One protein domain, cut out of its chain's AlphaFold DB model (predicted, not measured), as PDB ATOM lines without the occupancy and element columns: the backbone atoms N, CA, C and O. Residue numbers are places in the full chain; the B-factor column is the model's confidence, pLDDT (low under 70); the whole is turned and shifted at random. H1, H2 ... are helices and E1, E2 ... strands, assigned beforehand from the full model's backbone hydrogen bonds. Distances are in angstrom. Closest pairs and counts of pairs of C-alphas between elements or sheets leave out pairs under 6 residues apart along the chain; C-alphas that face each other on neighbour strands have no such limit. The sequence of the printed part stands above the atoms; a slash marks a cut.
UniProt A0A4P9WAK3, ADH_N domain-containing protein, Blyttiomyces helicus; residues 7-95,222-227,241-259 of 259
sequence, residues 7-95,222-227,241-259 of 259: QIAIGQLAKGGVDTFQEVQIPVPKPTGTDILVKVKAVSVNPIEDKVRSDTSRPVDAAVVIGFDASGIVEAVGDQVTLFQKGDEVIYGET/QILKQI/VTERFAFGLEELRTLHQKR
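This is residues 7 to 95, 222 to 227 and 241 to 259 of the 259 residues of the protein "ADH_N domain-containing protein" of Blyttiomyces helicus (UniProt A0A4P9WAK3). Two small antiparallel sheets stand separately: a strongly twisted one whose long strands E3 and E4 both bend, with short E5 at its edge, and the hairpin E1 and E2. H3 packs on the hairpin with residues 249 to 253, H1 sits near H3, and H2 grazes the three-stranded sheet beside E5. The 114 printed residues hold three named helices and five named strands, in the order E1 E2 E3 H1 E4 E5 H2 H3; the larger sheet runs E3 E4 E5 and the class is mixed. The whole is compact, with a radius of gyration of the C-alphas of 15.4 A and spans of 40 by 35 by 25 A.

E1, residues 7 to 12, and E2, residues 21 to 27, form an antiparallel hairpin, with N 9 and O 24 within hydrogen-bond range at 2.9 A. Residues 11 to 12 of E1 also pair antiparallel with residues 64 to 65. E3, residues 36 to 44, is the antiparallel neighbour of E4, residues 69 to 77, with N 37 and O 76 2.8 A apart. E4 forms a hairpin with E5, residues 89 to 92, where N 72 and O 90 are 2.9 A apart. E1 and E3 are apart. H2, residues 222 to 227, only grazes this sheet; its closest C-alphas to E5 are Leu 224 and Tyr 92, 7.1 A. H1, residues 47 to 54, and H3, residues 249 to 257, are close but not clearly touching, about perpendicular at 73 degrees; their closest C-alphas, Asp 50 and His 256, are 7.3 A apart. In H1, H2 and H3 every O i to N i+4 pair is within hydrogen-bond range.

E1 begins at C-alpha 7 (-49.462, 46.482, 34.242) and E2 measures 18.0 A. E3 measures 19.5 A and bends by 84 degrees at residue 41; E4 measures 19.3 A and bends by 79 degrees at residue 73. H3 measures 12.5 A and ends at C-alpha 257 (-29.264, 32.829, 42.389).

The farthest C-alphas, Asp 79 and Lys 258, are 41.8 A apart. Residues 96 to 221 and 228 to 240 are not printed, with C-alpha gaps of 10.5 A and 15.4 A. The links H1 to E4 and E4 to E5 are long. Confidence is under 70 at residues 56, 58 to 63, 92 to 95 and 259.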
ATOM      1  N   GLN A   7     -50.341  46.473  33.078       83.88
ATOM      2  CA  GLN A   7     -49.462  46.482  34.242       83.88
ATOM      3  C   GLN A   7     -48.108  45.864  33.898       83.88
ATOM      4  O   GLN A   7     -47.989  45.078  32.956       83.88
ATOM      5  N   ILE A   8     -47.092  46.218  34.684       86.94
ATOM      6  CA  ILE A   8     -45.764  45.614  34.593       86.94
ATOM      7  C   ILE A   8     -45.758  44.333  35.425       86.94
ATOM      8  O   ILE A   8     -46.179  44.330  36.582       86.94
ATOM      9  N   ALA A   9     -45.251  43.260  34.834       85.94
ATOM     10  CA  ALA A   9     -44.926  42.020  35.516       85.94
ATOM     11  C   ALA A   9     -43.492  41.605  35.177       85.94
ATOM     12  O   ALA A   9     -42.912  42.077  34.202       85.94
ATOM     13  N   ILE A  10     -42.931  40.695  35.969       87.81
ATOM     14  CA  ILE A  10     -41.661  40.043  35.650       87.81
ATOM     15  C   ILE A  10     -41.999  38.647  35.141       87.81
ATOM     16  O   ILE A  10     -42.558  37.826  35.866       87.81
ATOM     17  N   GLY A  11     -41.727  38.415  33.862       84.19
ATOM     18  CA  GLY A  11     -42.092  37.196  33.156       84.19
ATOM     19  C   GLY A  11     -40.888  36.526  32.516       84.19
ATOM     20  O   GLY A  11     -39.856  37.145  32.265       84.19
ATOM     21  N   GLN A  12     -41.028  35.238  32.236       81.38
ATOM     22  CA  GLN A  12     -40.060  34.466  31.474       81.38
ATOM     23  C   GLN A  12     -40.473  34.444  29.999       81.38
ATOM     24  O   GLN A  12     -41.559  33.968  29.666       81.38
ATOM     25  N   LEU A  13     -39.595  34.945  29.124       75.25
ATOM     26  CA  LEU A  13     -39.802  34.973  27.665       75.25
ATOM     27  C   LEU A  13     -39.013  33.890  26.913       75.25
ATOM     28  O   LEU A  13     -39.203  33.704  25.715       75.25
ATOM     29  N   ALA A  14     -38.126  33.169  27.601       77.69
ATOM     30  CA  ALA A  14     -37.349  32.070  27.034       77.69
ATOM     31  C   ALA A  14     -37.047  31.009  28.097       77.69
ATOM     32  O   ALA A  14     -37.013  31.302  29.289       77.69
ATOM     33  N   LYS A  15     -36.792  29.771  27.672       75.12
ATOM     34  CA  LYS A  15     -36.381  28.678  28.569       75.12
ATOM     35  C   LYS A  15     -34.973  28.944  29.112       75.12
ATOM     36  O   LYS A  15     -34.111  29.374  28.348       75.12
ATOM     37  N   GLY A  16     -34.720  28.648  30.390       78.00
ATOM     38  CA  GLY A  16     -33.366  28.695  30.955       78.00
ATOM     39  C   GLY A  16     -33.247  29.281  32.365       78.00
ATOM     40  O   GLY A  16     -34.161  29.199  33.186       78.00
ATOM     41  N   GLY A  17     -32.058  29.825  32.644       80.69
ATOM     42  CA  GLY A  17     -31.644  30.396  33.929       80.69
ATOM     43  C   GLY A  17     -32.408  31.659  34.341       80.69
ATOM     44  O   GLY A  17     -33.343  32.093  33.670       80.69
ATOM     45  N   VAL A  18     -31.994  32.277  35.446       86.56
ATOM     46  CA  VAL A  18     -32.582  33.538  35.945       86.56
ATOM     47  C   VAL A  18     -32.488  34.685  34.931       86.56
ATOM     48  O   VAL A  18     -33.335  35.576  34.905       86.56
ATOM     49  N   ASP A  19     -31.507  34.613  34.034       87.12
ATOM     50  CA  ASP A  19     -31.244  35.583  32.969       87.12
ATOM     51  C   ASP A  19     -32.419  35.695  31.980       87.12
ATOM     52  O   ASP A  19     -32.531  36.664  31.233       87.12
ATOM     53  N   THR A  20     -33.326  34.714  31.995       85.25
ATOM     54  CA  THR A  20     -34.516  34.672  31.136       85.25
ATOM     55  C   THR A  20     -35.683  35.526  31.632       85.25
ATOM     56  O   THR A  20     -36.628  35.747  30.869       85.25
ATOM     57  N   PHE A  21     -35.632  36.018  32.876       88.81
ATOM     58  CA  PHE A  21     -36.617  36.975  33.370       88.81
ATOM     59  C   PHE A  21     -36.493  38.312  32.650       88.81
ATOM     60  O   PHE A  21     -35.386  38.795  32.418       88.81
ATOM     61  N   GLN A  22     -37.630  38.919  32.328       89.12
ATOM     62  CA  GLN A  22     -37.733  40.245  31.732       89.12
ATOM     63  C   GLN A  22     -38.955  40.966  32.298       89.12
ATOM     64  O   GLN A  22     -39.953  40.332  32.652       89.12
ATOM     65  N   GLU A  23     -38.892  42.292  32.360       92.06
ATOM     66  CA  GLU A  23     -40.097  43.088  32.560       92.06
ATOM     67  C   GLU A  23     -40.975  43.000  31.313       92.06
ATOM     68  O   GLU A  23     -40.514  43.170  30.184       92.06
ATOM     69  N   VAL A  24     -42.252  42.716  31.524       86.38
ATOM     70  CA  VAL A  24     -43.245  42.564  30.467       86.38
ATOM     71  C   VAL A  24     -44.479  43.383  30.812       86.38
ATOM     72  O   VAL A  24     -44.877  43.474  31.974       86.38
ATOM     73  N   GLN A  25     -45.106  43.974  29.796       89.38
ATOM     74  CA  GLN A  25     -46.434  44.553  29.954       89.38
ATOM     75  C   GLN A  25     -47.483  43.480  29.696       89.38
ATOM     76  O   GLN A  25     -47.490  42.849  28.640       89.38
ATOM     77  N   ILE A  26     -48.380  43.300  30.656       82.06
ATOM     78  CA  ILE A  26     -49.510  42.377  30.558       82.06
ATOM     79  C   ILE A  26     -50.814  43.136  30.818       82.06
ATOM     80  O   ILE A  26     -50.795  44.149  31.523       82.06
ATOM     81  N   PRO A  27     -51.955  42.693  30.267       86.50
ATOM     82  CA  PRO A  27     -53.240  43.284  30.616       86.50
ATOM     83  C   PRO A  27     -53.542  43.072  32.104       86.50
ATOM     84  O   PRO A  27     -53.204  42.033  32.676       86.50
ATOM     85  N   VAL A  28     -54.210  44.042  32.728       87.62
ATOM     86  CA  VAL A  28     -54.804  43.844  34.053       87.62
ATOM     87  C   VAL A  28     -55.988  42.881  33.892       87.62
ATOM     88  O   VAL A  28     -56.914  43.182  33.131       87.62
ATOM     89  N   PRO A  29     -55.982  41.708  34.552       86.38
ATOM     90  CA  PRO A  29     -57.069  40.751  34.408       86.38
ATOM     91  C   PRO A  29     -58.338  41.271  35.089       86.38
ATOM     92  O   PRO A  29     -58.286  41.899  36.147       86.38
ATOM     93  N   LYS A  30     -59.497  40.978  34.495       92.19
ATOM     94  CA  LYS A  30     -60.801  41.249  35.104       92.19
ATOM     95  C   LYS A  30     -61.300  39.971  35.789       92.19
ATOM     96  O   LYS A  30     -61.488  38.985  35.079       92.19
ATOM     97  N   PRO A  31     -61.528  39.968  37.115       90.88
ATOM     98  CA  PRO A  31     -62.005  38.775  37.806       90.88
ATOM     99  C   PRO A  31     -63.444  38.448  37.383       90.88
ATOM    100  O   PRO A  31     -64.261  39.351  37.177       90.88
ATOM    101  N   THR A  32     -63.754  37.160  37.251       94.88
ATOM    102  CA  THR A  32     -65.091  36.634  36.933       94.88
ATOM    103  C   THR A  32     -65.401  35.432  37.821       94.88
ATOM    104  O   THR A  32     -64.500  34.846  38.418       94.88
ATOM    105  N   GLY A  33     -66.677  35.061  37.952       95.50
ATOM    106  CA  GLY A  33     -67.077  33.922  38.771       95.50
ATOM    107  C   GLY A  33     -66.625  34.089  40.220       95.50
ATOM    108  O   GLY A  33     -66.968  35.072  40.877       95.50
ATOM    109  N   THR A  34     -65.857  33.122  40.713       92.31
ATOM    110  CA  THR A  34     -65.342  33.080  42.088       92.31
ATOM    111  C   THR A  34     -63.953  33.703  42.252       92.31
ATOM    112  O   THR A  34     -63.397  33.639  43.349       92.31
ATOM    113  N   ASP A  35     -63.380  34.291  41.200       90.19
ATOM    114  CA  ASP A  35     -62.038  34.870  41.252       90.19
ATOM    115  C   ASP A  35     -62.023  36.238  41.943       90.19
ATOM    116  O   ASP A  35     -62.974  37.020  41.874       90.19
ATOM    117  N   ILE A  36     -60.888  36.569  42.557       89.00
ATOM    118  CA  ILE A  36     -60.589  37.904  43.078       89.00
ATOM    119  C   ILE A  36     -59.349  38.466  42.383       89.00
ATOM    120  O   ILE A  36     -58.406  37.741  42.076       89.00
ATOM    121  N   LEU A  37     -59.334  39.778  42.163       89.38
ATOM    122  CA  LEU A  37     -58.150  40.505  41.721       89.38
ATOM    123  C   LEU A  37     -57.465  41.110  42.941       89.38
ATOM    124  O   LEU A  37     -58.074  41.897  43.664       89.38
ATOM    125  N   VAL A  38     -56.192  40.784  43.143       87.19
ATOM    126  CA  VAL A  38     -55.405  41.268  44.282       87.19
ATOM    127  C   VAL A  38     -54.338  42.244  43.804       87.19
ATOM    128  O   VAL A  38     -53.502  41.917  42.963       87.19
ATOM    129  N   LYS A  39     -54.318  43.437  44.397       88.12
ATOM    130  CA  LYS A  39     -53.198  44.371  44.309       88.12
ATOM    131  C   LYS A  39     -52.080  43.891  45.228       88.12
ATOM    132  O   LYS A  39     -52.092  44.153  46.435       88.12
ATOM    133  N   VAL A  40     -51.130  43.171  44.643       85.31
ATOM    134  CA  VAL A  40     -50.009  42.549  45.356       85.31
ATOM    135  C   VAL A  40     -49.132  43.610  46.032       85.31
ATOM    136  O   VAL A  40     -48.797  44.639  45.444       85.31
ATOM    137  N   LYS A  41     -48.783  43.362  47.297       87.56
ATOM    138  CA  LYS A  41     -47.908  44.202  48.133       87.56
ATOM    139  C   LYS A  41     -46.571  43.535  48.426       87.56
ATOM    140  O   LYS A  41     -45.568  44.233  48.535       87.56
ATOM    141  N   ALA A  42     -46.561  42.213  48.550       85.69
ATOM    142  CA  ALA A  42     -45.351  41.427  48.723       85.69
ATOM    143  C   ALA A  42     -45.536  40.019  48.155       85.69
ATOM    144  O   ALA A  42     -46.648  39.485  48.151       85.69
ATOM    145  N   VAL A  43     -44.427  39.427  47.730       85.25
ATOM    146  CA  VAL A  43     -44.320  38.038  47.273       85.25
ATOM    147  C   VAL A  43     -43.157  37.356  47.982       85.25
ATOM    148  O   VAL A  43     -42.288  38.017  48.557       85.25
ATOM    149  N   SER A  44     -43.147  36.032  47.930       85.06
ATOM    150  CA  SER A  44     -42.060  35.182  48.408       85.06
ATOM    151  C   SER A  44     -41.554  34.320  47.241       85.06
ATOM    152  O   SER A  44     -42.265  34.127  46.258       85.06
ATOM    153  N   VAL A  45     -40.308  33.847  47.323       82.62
ATOM    154  CA  VAL A  45     -39.720  32.922  46.338       82.62
ATOM    155  C   VAL A  45     -39.604  31.557  47.005       82.62
ATOM    156  O   VAL A  45     -39.077  31.461  48.112       82.62
ATOM    157  N   ASN A  46     -39.997  30.470  46.343       83.06
ATOM    158  CA  ASN A  46     -39.888  29.090  46.826       83.06
ATOM    159  C   ASN A  46     -39.027  28.226  45.865       83.06
ATOM    160  O   ASN A  46     -38.652  28.669  44.780       83.06
ATOM    161  N   PRO A  47     -38.586  27.018  46.268       83.62
ATOM    162  CA  PRO A  47     -37.830  26.140  45.365       83.62
ATOM    163  C   PRO A  47     -38.642  25.662  44.151       83.62
ATOM    164  O   PRO A  47     -38.080  25.168  43.175       83.62
ATOM    165  N   ILE A  48     -39.974  25.754  44.208       82.50
ATOM    166  CA  ILE A  48     -40.849  25.359  43.102       82.50
ATOM    167  C   ILE A  48     -40.702  26.296  41.902       82.50
ATOM    168  O   ILE A  48     -40.737  25.822  40.770       82.50
ATOM    169  N   GLU A  49     -40.484  27.594  42.115       84.06
ATOM    170  CA  GLU A  49     -40.312  28.557  41.032       84.06
ATOM    171  C   GLU A  49     -39.090  28.201  40.176       84.06
ATOM    172  O   GLU A  49     -39.176  28.276  38.952       84.06
ATOM    173  N   ASP A  50     -37.993  27.723  40.775       83.75
ATOM    174  CA  ASP A  50     -36.827  27.243  40.020       83.75
ATOM    175  C   ASP A  50     -37.153  26.006  39.185       83.75
ATOM    176  O   ASP A  50     -36.800  25.949  38.005       83.75
ATOM    177  N   LYS A  51     -37.897  25.048  39.756       81.38
ATOM    178  CA  LYS A  51     -38.350  23.851  39.033       81.38
ATOM    179  C   LYS A  51     -39.213  24.237  37.833       81.38
ATOM    180  O   LYS A  51     -38.917  23.820  36.719       81.38
ATOM    181  N   VAL A  52     -40.207  25.098  38.042       80.62
ATOM    182  CA  VAL A  52     -41.122  25.585  36.997       80.62
ATOM    183  C   VAL A  52     -40.388  26.399  35.929       80.62
ATOM    184  O   VAL A  52     -40.707  26.292  34.748       80.62
ATOM    185  N   ARG A  53     -39.395  27.205  36.317       81.88
ATOM    186  CA  ARG A  53     -38.571  27.995  35.390       81.88
ATOM    187  C   ARG A  53     -37.642  27.121  34.542       81.88
ATOM    188  O   ARG A  53     -37.383  27.453  33.384       81.88
ATOM    189  N   SER A  54     -37.125  26.038  35.126       78.69
ATOM    190  CA  SER A  54     -36.203  25.096  34.477       78.69
ATOM    191  C   SER A  54     -36.893  24.020  33.629       78.69
ATOM    192  O   SER A  54     -36.220  23.341  32.855       78.69
ATOM    193  N   ASP A  55     -38.215  23.870  33.745       78.44
ATOM    194  CA  ASP A  55     -38.983  22.879  32.998       78.44
ATOM    195  C   ASP A  55     -38.989  23.191  31.493       78.44
ATOM    196  O   ASP A  55     -39.645  24.117  31.004       78.44
ATOM    197  N   THR A  56     -38.249  22.382  30.736       69.81
ATOM    198  CA  THR A  56     -38.099  22.536  29.288       69.81
ATOM    199  C   THR A  56     -39.294  22.010  28.494       69.81
ATOM    200  O   THR A  56     -39.372  22.283  27.291       69.81
ATOM    201  N   SER A  57     -40.231  21.301  29.132       73.12
ATOM    202  CA  SER A  57     -41.429  20.753  28.489       73.12
ATOM    203  C   SER A  57     -42.546  21.789  28.306       73.12
ATOM    204  O   SER A  57     -43.420  21.607  27.457       73.12
ATOM    205  N   ARG A  58     -42.494  22.911  29.035       69.50
ATOM    206  CA  ARG A  58     -43.517  23.962  28.979       69.50
ATOM    207  C   ARG A  58     -43.426  24.801  27.686       69.50
ATOM    208  O   ARG A  58     -42.319  25.202  27.298       69.50
ATOM    209  N   PRO A  59     -44.560  25.131  27.034       68.38
ATOM    210  CA  PRO A  59     -44.609  26.149  25.982       68.38
ATOM    211  C   PRO A  59     -44.204  27.529  26.524       68.38
ATOM    212  O   PRO A  59     -44.471  27.847  27.684       68.38
ATOM    213  N   VAL A  60     -43.557  28.353  25.698       67.19
ATOM    214  CA  VAL A  60     -43.163  29.740  26.049       67.19
ATOM    215  C   VAL A  60     -43.668  30.694  24.967       67.19
ATOM    216  O   VAL A  60     -42.977  31.599  24.515       67.19
ATOM    217  N   ASP A  61     -44.890  30.438  24.511       69.12
ATOM    218  CA  ASP A  61     -45.506  31.146  23.386       69.12
ATOM    219  C   ASP A  61     -45.949  32.567  23.799       69.12
ATOM    220  O   ASP A  61     -46.207  33.425  22.957       69.12
ATOM    221  N   ALA A  62     -45.998  32.822  25.113       67.81
ATOM    222  CA  ALA A  62     -46.204  34.114  25.752       67.81
ATOM    223  C   ALA A  62     -45.380  34.204  27.049       67.81
ATOM    224  O   ALA A  62     -44.921  33.187  27.580       67.81
ATOM    225  N   ALA A  63     -45.214  35.424  27.571       69.44
ATOM    226  CA  ALA A  63     -44.534  35.658  28.842       69.44
ATOM    227  C   ALA A  63     -45.208  34.873  29.971       69.44
ATOM    228  O   ALA A  63     -46.386  35.084  30.264       69.44
ATOM    229  N   VAL A  64     -44.451  33.998  30.632       76.25
ATOM    230  CA  VAL A  64     -44.956  33.264  31.794       76.25
ATOM    231  C   VAL A  64     -44.559  34.005  33.061       76.25
ATOM    232  O   VAL A  64     -43.374  34.105  33.378       76.25
ATOM    233  N   VAL A  65     -45.550  34.523  33.781       82.19
ATOM    234  CA  VAL A  65     -45.367  35.128  35.105       82.19
ATOM    235  C   VAL A  65     -45.507  34.022  36.148       82.19
ATOM    236  O   VAL A  65     -46.507  33.306  36.156       82.19
ATOM    237  N   ILE A  66     -44.492  33.854  36.991       78.31
ATOM    238  CA  ILE A  66     -44.448  32.824  38.039       78.31
ATOM    239  C   ILE A  66     -44.367  33.467  39.426       78.31
ATOM    240  O   ILE A  66     -43.941  34.612  39.561       78.31
ATOM    241  N   GLY A  67     -44.762  32.709  40.446       80.38
ATOM    242  CA  GLY A  67     -44.784  33.127  41.846       80.38
ATOM    243  C   GLY A  67     -45.968  32.481  42.553       80.38
ATOM    244  O   GLY A  67     -47.093  32.557  42.059       80.38
ATOM    245  N   PHE A  68     -45.711  31.804  43.672       81.25
ATOM    246  CA  PHE A  68     -46.732  30.975  44.333       81.25
ATOM    247  C   PHE A  68     -47.137  31.462  45.729       81.25
ATOM    248  O   PHE A  68     -48.063  30.899  46.304       81.25
ATOM    249  N   ASP A  69     -46.512  32.535  46.223       82.88
ATOM    250  CA  ASP A  69     -46.895  33.228  47.455       82.88
ATOM    251  C   ASP A  69     -47.145  34.711  47.185       82.88
ATOM    252  O   ASP A  69     -46.321  35.391  46.563       82.88
ATOM    253  N   ALA A  70     -48.238  35.241  47.732       81.56
ATOM    254  CA  ALA A  70     -48.535  36.665  47.665       81.56
ATOM    255  C   ALA A  70     -49.297  37.151  48.900       81.56
ATOM    256  O   ALA A  70     -50.093  36.429  49.498       81.56
ATOM    257  N   SER A  71     -49.098  38.421  49.243       84.06
ATOM    258  CA  SER A  71     -49.995  39.173  50.120       84.06
ATOM    259  C   SER A  71     -50.345  40.508  49.482       84.06
ATOM    260  O   SER A  71     -49.534  41.098  48.758       84.06
ATOM    261  N   GLY A  72     -51.559  40.986  49.712       85.69
ATOM    262  CA  GLY A  72     -52.038  42.200  49.072       85.69
ATOM    263  C   GLY A  72     -53.439  42.592  49.491       85.69
ATOM    264  O   GLY A  72     -53.960  42.121  50.496       85.69
ATOM    265  N   ILE A  73     -54.026  43.487  48.706       89.62
ATOM    266  CA  ILE A  73     -55.354  44.048  48.958       89.62
ATOM    267  C   ILE A  73     -56.267  43.648  47.803       89.62
ATOM    268  O   ILE A  73     -55.880  43.795  46.645       89.62
ATOM    269  N   VAL A  74     -57.475  43.171  48.090       90.62
ATOM    270  CA  VAL A  74     -58.480  42.873  47.061       90.62
ATOM    271  C   VAL A  74     -58.873  44.168  46.343       90.62
ATOM    272  O   VAL A  74     -59.404  45.098  46.948       90.62
ATOM    273  N   GLU A  75     -58.618  44.239  45.039       92.00
ATOM    274  CA  GLU A  75     -58.907  45.398  44.184       92.00
ATOM    275  C   GLU A  75     -60.280  45.275  43.506       92.00
ATOM    276  O   GLU A  75     -60.990  46.274  43.346       92.00
ATOM    277  N   ALA A  76     -60.663  44.050  43.130       92.44
ATOM    278  CA  ALA A  76     -61.952  43.716  42.529       92.44
ATOM    279  C   ALA A  76     -62.321  42.247  42.787       92.44
ATOM    280  O   ALA A  76     -61.455  41.423  43.082       92.44
ATOM    281  N   VAL A  77     -63.603  41.915  42.644       96.56
ATOM    282  CA  VAL A  77     -64.142  40.562  42.843       96.56
ATOM    283  C   VAL A  77     -65.014  40.149  41.659       96.56
ATOM    284  O   VAL A  77     -65.622  41.007  41.011       96.56
ATOM    285  N   GLY A  78     -65.054  38.850  41.370       95.19
ATOM    286  CA  GLY A  78     -65.993  38.248  40.432       95.19
ATOM    287  C   GLY A  78     -67.437  38.282  40.947       95.19
ATOM    288  O   GLY A  78     -67.711  38.576  42.110       95.19
ATOM    289  N   ASP A  79     -68.379  37.976  40.061       97.06
ATOM    290  CA  ASP A  79     -69.823  38.069  40.290       97.06
ATOM    291  C   ASP A  79     -70.399  36.985  41.218       97.06
ATOM    292  O   ASP A  79     -71.533  37.113  41.676       97.06
ATOM    293  N   GLN A  80     -69.626  35.942  41.533       96.12
ATOM    294  CA  GLN A  80     -70.015  34.848  42.434       96.12
ATOM    295  C   GLN A  80     -69.195  34.826  43.735       96.12
ATOM    296  O   GLN A  80     -69.313  33.892  44.532       96.12
ATOM    297  N   VAL A  81     -68.353  35.835  43.974       93.88
ATOM    298  CA  VAL A  81     -67.545  35.924  45.195       93.88
ATOM    299  C   VAL A  81     -68.427  36.265  46.393       93.88
ATOM    300  O   VAL A  81     -69.181  37.233  46.382       93.88
ATOM    301  N   THR A  82     -68.295  35.477  47.461       93.19
ATOM    302  CA  THR A  82     -69.035  35.668  48.724       93.19
ATOM    303  C   THR A  82     -68.132  35.795  49.951       93.19
ATOM    304  O   THR A  82     -68.590  36.229  51.004       93.19
ATOM    305  N   LEU A  83     -66.856  35.413  49.831       88.69
ATOM    306  CA  LEU A  83     -65.917  35.343  50.955       88.69
ATOM    307  C   LEU A  83     -65.074  36.609  51.140       88.69
ATOM    308  O   LEU A  83     -64.518  36.797  52.218       88.69
ATOM    309  N   PHE A  84     -64.975  37.441  50.103       91.88
ATOM    310  CA  PHE A  84     -64.121  38.625  50.070       91.88
ATOM    311  C   PHE A  84     -64.839  39.799  49.415       91.88
ATOM    312  O   PHE A  84     -65.728  39.620  48.581       91.88
ATOM    313  N   GLN A  85     -64.390  41.001  49.743       93.75
ATOM    314  CA  GLN A  85     -64.810  42.245  49.116       93.75
ATOM    315  C   GLN A  85     -63.602  43.138  48.821       93.75
ATOM    316  O   GLN A  85     -62.503  42.940  49.341       93.75
ATOM    317  N   LYS A  86     -63.802  44.152  47.971       95.56
ATOM    318  CA  LYS A  86     -62.769  45.157  47.698       95.56
ATOM    319  C   LYS A  86     -62.291  45.799  49.006       95.56
ATOM    320  O   LYS A  86     -63.106  46.254  49.803       95.56
ATOM    321  N   GLY A  87     -60.975  45.901  49.164       94.00
ATOM    322  CA  GLY A  87     -60.321  46.478  50.335       94.00
ATOM    323  C   GLY A  87     -59.867  45.454  51.375       94.00
ATOM    324  O   GLY A  87     -59.071  45.824  52.232       94.00
ATOM    325  N   ASP A  88     -60.298  44.194  51.282       90.00
ATOM    326  CA  ASP A  88     -59.829  43.149  52.194       90.00
ATOM    327  C   ASP A  88     -58.326  42.896  52.011       90.00
ATOM    328  O   ASP A  88     -57.822  42.817  50.887       90.00
ATOM    329  N   GLU A  89     -57.607  42.747  53.123       88.25
ATOM    330  CA  GLU A  89     -56.217  42.297  53.125       88.25
ATOM    331  C   GLU A  89     -56.174  40.770  53.068       88.25
ATOM    332  O   GLU A  89     -56.848  40.080  53.834       88.25
ATOM    333  N   VAL A  90     -55.382  40.234  52.143       82.69
ATOM    334  CA  VAL A  90     -55.306  38.795  51.886       82.69
ATOM    335  C   VAL A  90     -53.863  38.319  51.819       82.69
ATOM    336  O   VAL A  90     -52.970  39.017  51.336       82.69
ATOM    337  N   ILE A  91     -53.658  37.088  52.275       78.69
ATOM    338  CA  ILE A  91     -52.468  36.280  52.022       78.69
ATOM    339  C   ILE A  91     -52.907  35.025  51.269       78.69
ATOM    340  O   ILE A  91     -53.971  34.474  51.546       78.69
ATOM    341  N   TYR A  92     -52.087  34.586  50.322       67.31
ATOM    342  CA  TYR A  92     -52.277  33.362  49.561       67.31
ATOM    343  C   TYR A  92     -50.989  32.527  49.592       67.31
ATOM    344  O   TYR A  92     -49.899  33.069  49.411       67.31
ATOM    345  N   GLY A  93     -51.153  31.230  49.863       58.16
ATOM    346  CA  GLY A  93     -50.118  30.209  50.059       58.16
ATOM    347  C   GLY A  93     -50.745  28.941  50.669       58.16
ATOM    348  O   GLY A  93     -51.918  28.942  51.034       58.16
ATOM    349  N   GLU A  94     -50.021  27.833  50.803       55.03
ATOM    350  CA  GLU A  94     -50.618  26.562  51.255       55.03
ATOM    351  C   GLU A  94     -49.851  25.872  52.393       55.03
ATOM    352  O   GLU A  94     -48.691  26.172  52.662       55.03
ATOM    353  N   THR A  95     -50.516  24.953  53.111       47.53
ATOM    354  CA  THR A  95     -50.068  24.494  54.439       47.53
ATOM    355  C   THR A  95     -50.212  22.976  54.634       47.53
ATOM    356  O   THR A  95     -51.063  22.329  54.031       47.53
ATOM    357  N   GLN A 222     -59.521  28.439  54.453       84.12
ATOM    358  CA  GLN A 222     -59.782  28.254  55.884       84.12
ATOM    359  C   GLN A 222     -58.487  28.131  56.693       84.12
ATOM    360  O   GLN A 222     -58.366  28.754  57.751       84.12
ATOM    361  N   ILE A 223     -57.500  27.376  56.198       80.62
ATOM    362  CA  ILE A 223     -56.230  27.231  56.911       80.62
ATOM    363  C   ILE A 223     -55.412  28.525  56.859       80.62
ATOM    364  O   ILE A 223     -54.843  28.926  57.874       80.62
ATOM    365  N   LEU A 224     -55.393  29.227  55.725       84.00
ATOM    366  CA  LEU A 224     -54.749  30.538  55.616       84.00
ATOM    367  C   LEU A 224     -55.342  31.550  56.597       84.00
ATOM    368  O   LEU A 224     -54.594  32.251  57.276       84.00
ATOM    369  N   LYS A 225     -56.671  31.571  56.746       85.94
ATOM    370  CA  LYS A 225     -57.348  32.396  57.754       85.94
ATOM    371  C   LYS A 225     -56.881  32.057  59.173       85.94
ATOM    372  O   LYS A 225     -56.685  32.952  59.990       85.94
ATOM    373  N   GLN A 226     -56.673  30.775  59.466       83.88
ATOM    374  CA  GLN A 226     -56.153  30.340  60.760       83.88
ATOM    375  C   GLN A 226     -54.686  30.751  60.966       83.88
ATOM    376  O   GLN A 226     -54.326  31.204  62.050       83.88
ATOM    377  N   ILE A 227     -53.846  30.646  59.932       82.62
ATOM    378  CA  ILE A 227     -52.456  31.123  59.968       82.62
ATOM    379  C   ILE A 227     -52.392  32.632  60.197       82.62
ATOM    380  O   ILE A 227     -51.600  33.070  61.028       82.62
ATOM    381  N   VAL A 241     -39.005  36.411  58.524       77.56
ATOM    382  CA  VAL A 241     -38.471  37.118  57.358       77.56
ATOM    383  C   VAL A 241     -36.996  37.420  57.603       77.56
ATOM    384  O   VAL A 241     -36.664  38.299  58.396       77.56
ATOM    385  N   THR A 242     -36.114  36.686  56.927       75.75
ATOM    386  CA  THR A 242     -34.656  36.828  57.071       75.75
ATOM    387  C   THR A 242     -34.092  37.972  56.238       75.75
ATOM    388  O   THR A 242     -33.186  38.668  56.688       75.75
ATOM    389  N   GLU A 243     -34.642  38.195  55.045       83.56
ATOM    390  CA  GLU A 243     -34.214  39.237  54.114       83.56
ATOM    391  C   GLU A 243     -35.435  39.878  53.442       83.56
ATOM    392  O   GLU A 243     -36.477  39.241  53.266       83.56
ATOM    393  N   ARG A 244     -35.317  41.156  53.076       86.19
ATOM    394  CA  ARG A 244     -36.333  41.901  52.327       86.19
ATOM    395  C   ARG A 244     -35.660  42.625  51.179       86.19
ATOM    396  O   ARG A 244     -34.620  43.246  51.375       86.19
ATOM    397  N   PHE A 245     -36.301  42.584  50.024       85.25
ATOM    398  CA  PHE A 245     -35.843  43.247  48.813       85.25
ATOM    399  C   PHE A 245     -36.954  44.144  48.282       85.25
ATOM    400  O   PHE A 245     -38.137  43.872  48.506       85.25
ATOM    401  N   ALA A 246     -36.575  45.215  47.585       89.06
ATOM    402  CA  ALA A 246     -37.521  45.896  46.717       89.06
ATOM    403  C   ALA A 246     -37.962  44.918  45.619       89.06
ATOM    404  O   ALA A 246     -37.178  44.077  45.181       89.06
ATOM    405  N   PHE A 247     -39.223  44.992  45.200       84.62
ATOM    406  CA  PHE A 247     -39.671  44.186  44.071       84.62
ATOM    407  C   PHE A 247     -39.101  44.779  42.779       84.62
ATOM    408  O   PHE A 247     -39.409  45.923  42.445       84.62
ATOM    409  N   GLY A 248     -38.278  44.001  42.080       89.56
ATOM    410  CA  GLY A 248     -37.600  44.409  40.856       89.56
ATOM    411  C   GLY A 248     -36.961  43.220  40.143       89.56
ATOM    412  O   GLY A 248     -36.797  42.139  40.718       89.56
ATOM    413  N   LEU A 249     -36.651  43.405  38.856       91.06
ATOM    414  CA  LEU A 249     -36.088  42.360  37.996       91.06
ATOM    415  C   LEU A 249     -34.753  41.829  38.531       91.06
ATOM    416  O   LEU A 249     -34.561  40.616  38.628       91.06
ATOM    417  N   GLU A 250     -33.844  42.730  38.894       92.75
ATOM    418  CA  GLU A 250     -32.505  42.364  39.361       92.75
ATOM    419  C   GLU A 250     -32.538  41.732  40.755       92.75
ATOM    420  O   GLU A 250     -31.821  40.764  41.026       92.75
ATOM    421  N   GLU A 251     -33.427  42.201  41.630       91.00
ATOM    422  CA  GLU A 251     -33.648  41.609  42.946       91.00
ATOM    423  C   GLU A 251     -34.216  40.192  42.837       91.00
ATOM    424  O   GLU A 251     -33.740  39.298  43.538       91.00
ATOM    425  N   LEU A 252     -35.177  39.952  41.934       87.31
ATOM    426  CA  LEU A 252     -35.682  38.599  41.681       87.31
ATOM    427  C   LEU A 252     -34.587  37.684  41.122       87.31
ATOM    428  O   LEU A 252     -34.429  36.567  41.614       87.31
ATOM    429  N   ARG A 253     -33.785  38.145  40.154       90.06
ATOM    430  CA  ARG A 253     -32.643  37.367  39.638       90.06
ATOM    431  C   ARG A 253     -31.668  36.995  40.754       90.06
ATOM    432  O   ARG A 253     -31.304  35.828  40.881       90.06
ATOM    433  N   THR A 254     -31.315  37.962  41.598       88.94
ATOM    434  CA  THR A 254     -30.418  37.766  42.745       88.94
ATOM    435  C   THR A 254     -30.997  36.762  43.744       88.94
ATOM    436  O   THR A 254     -30.298  35.850  44.185       88.94
ATOM    437  N   LEU A 255     -32.281  36.889  44.089       85.19
ATOM    438  CA  LEU A 255     -32.967  35.984  45.015       85.19
ATOM    439  C   LEU A 255     -32.977  34.536  44.519       85.19
ATOM    440  O   LEU A 255     -32.762  33.622  45.313       85.19
ATOM    441  N   HIS A 256     -33.187  34.333  43.219       84.25
ATOM    442  CA  HIS A 256     -33.135  33.010  42.602       84.25
ATOM    443  C   HIS A 256     -31.709  32.440  42.492       84.25
ATOM    444  O   HIS A 256     -31.549  31.226  42.493       84.25
ATOM    445  N   GLN A 257     -30.668  33.278  42.415       84.88
ATOM    446  CA  GLN A 257     -29.264  32.829  42.389       84.88
ATOM    447  C   GLN A 257     -28.708  32.457  43.768       84.88
ATOM    448  O   GLN A 257     -27.762  31.681  43.854       84.88
ATOM    449  N   LYS A 258     -29.256  33.022  44.849       75.81
ATOM    450  CA  LYS A 258     -28.814  32.751  46.229       75.81
ATOM    451  C   LYS A 258     -29.171  31.345  46.742       75.81
ATOM    452  O   LYS A 258     -28.857  31.047  47.896       75.81
ATOM    453  N   ARG A 259     -29.876  30.534  45.956       62.16
ATOM    454  CA  ARG A 259     -30.435  29.246  46.380       62.16
ATOM    455  C   ARG A 259     -29.650  28.049  45.884       62.16
ATOM    456  O   ARG A 259     -29.134  28.109  44.749       62.16
TER     457      ARG A 259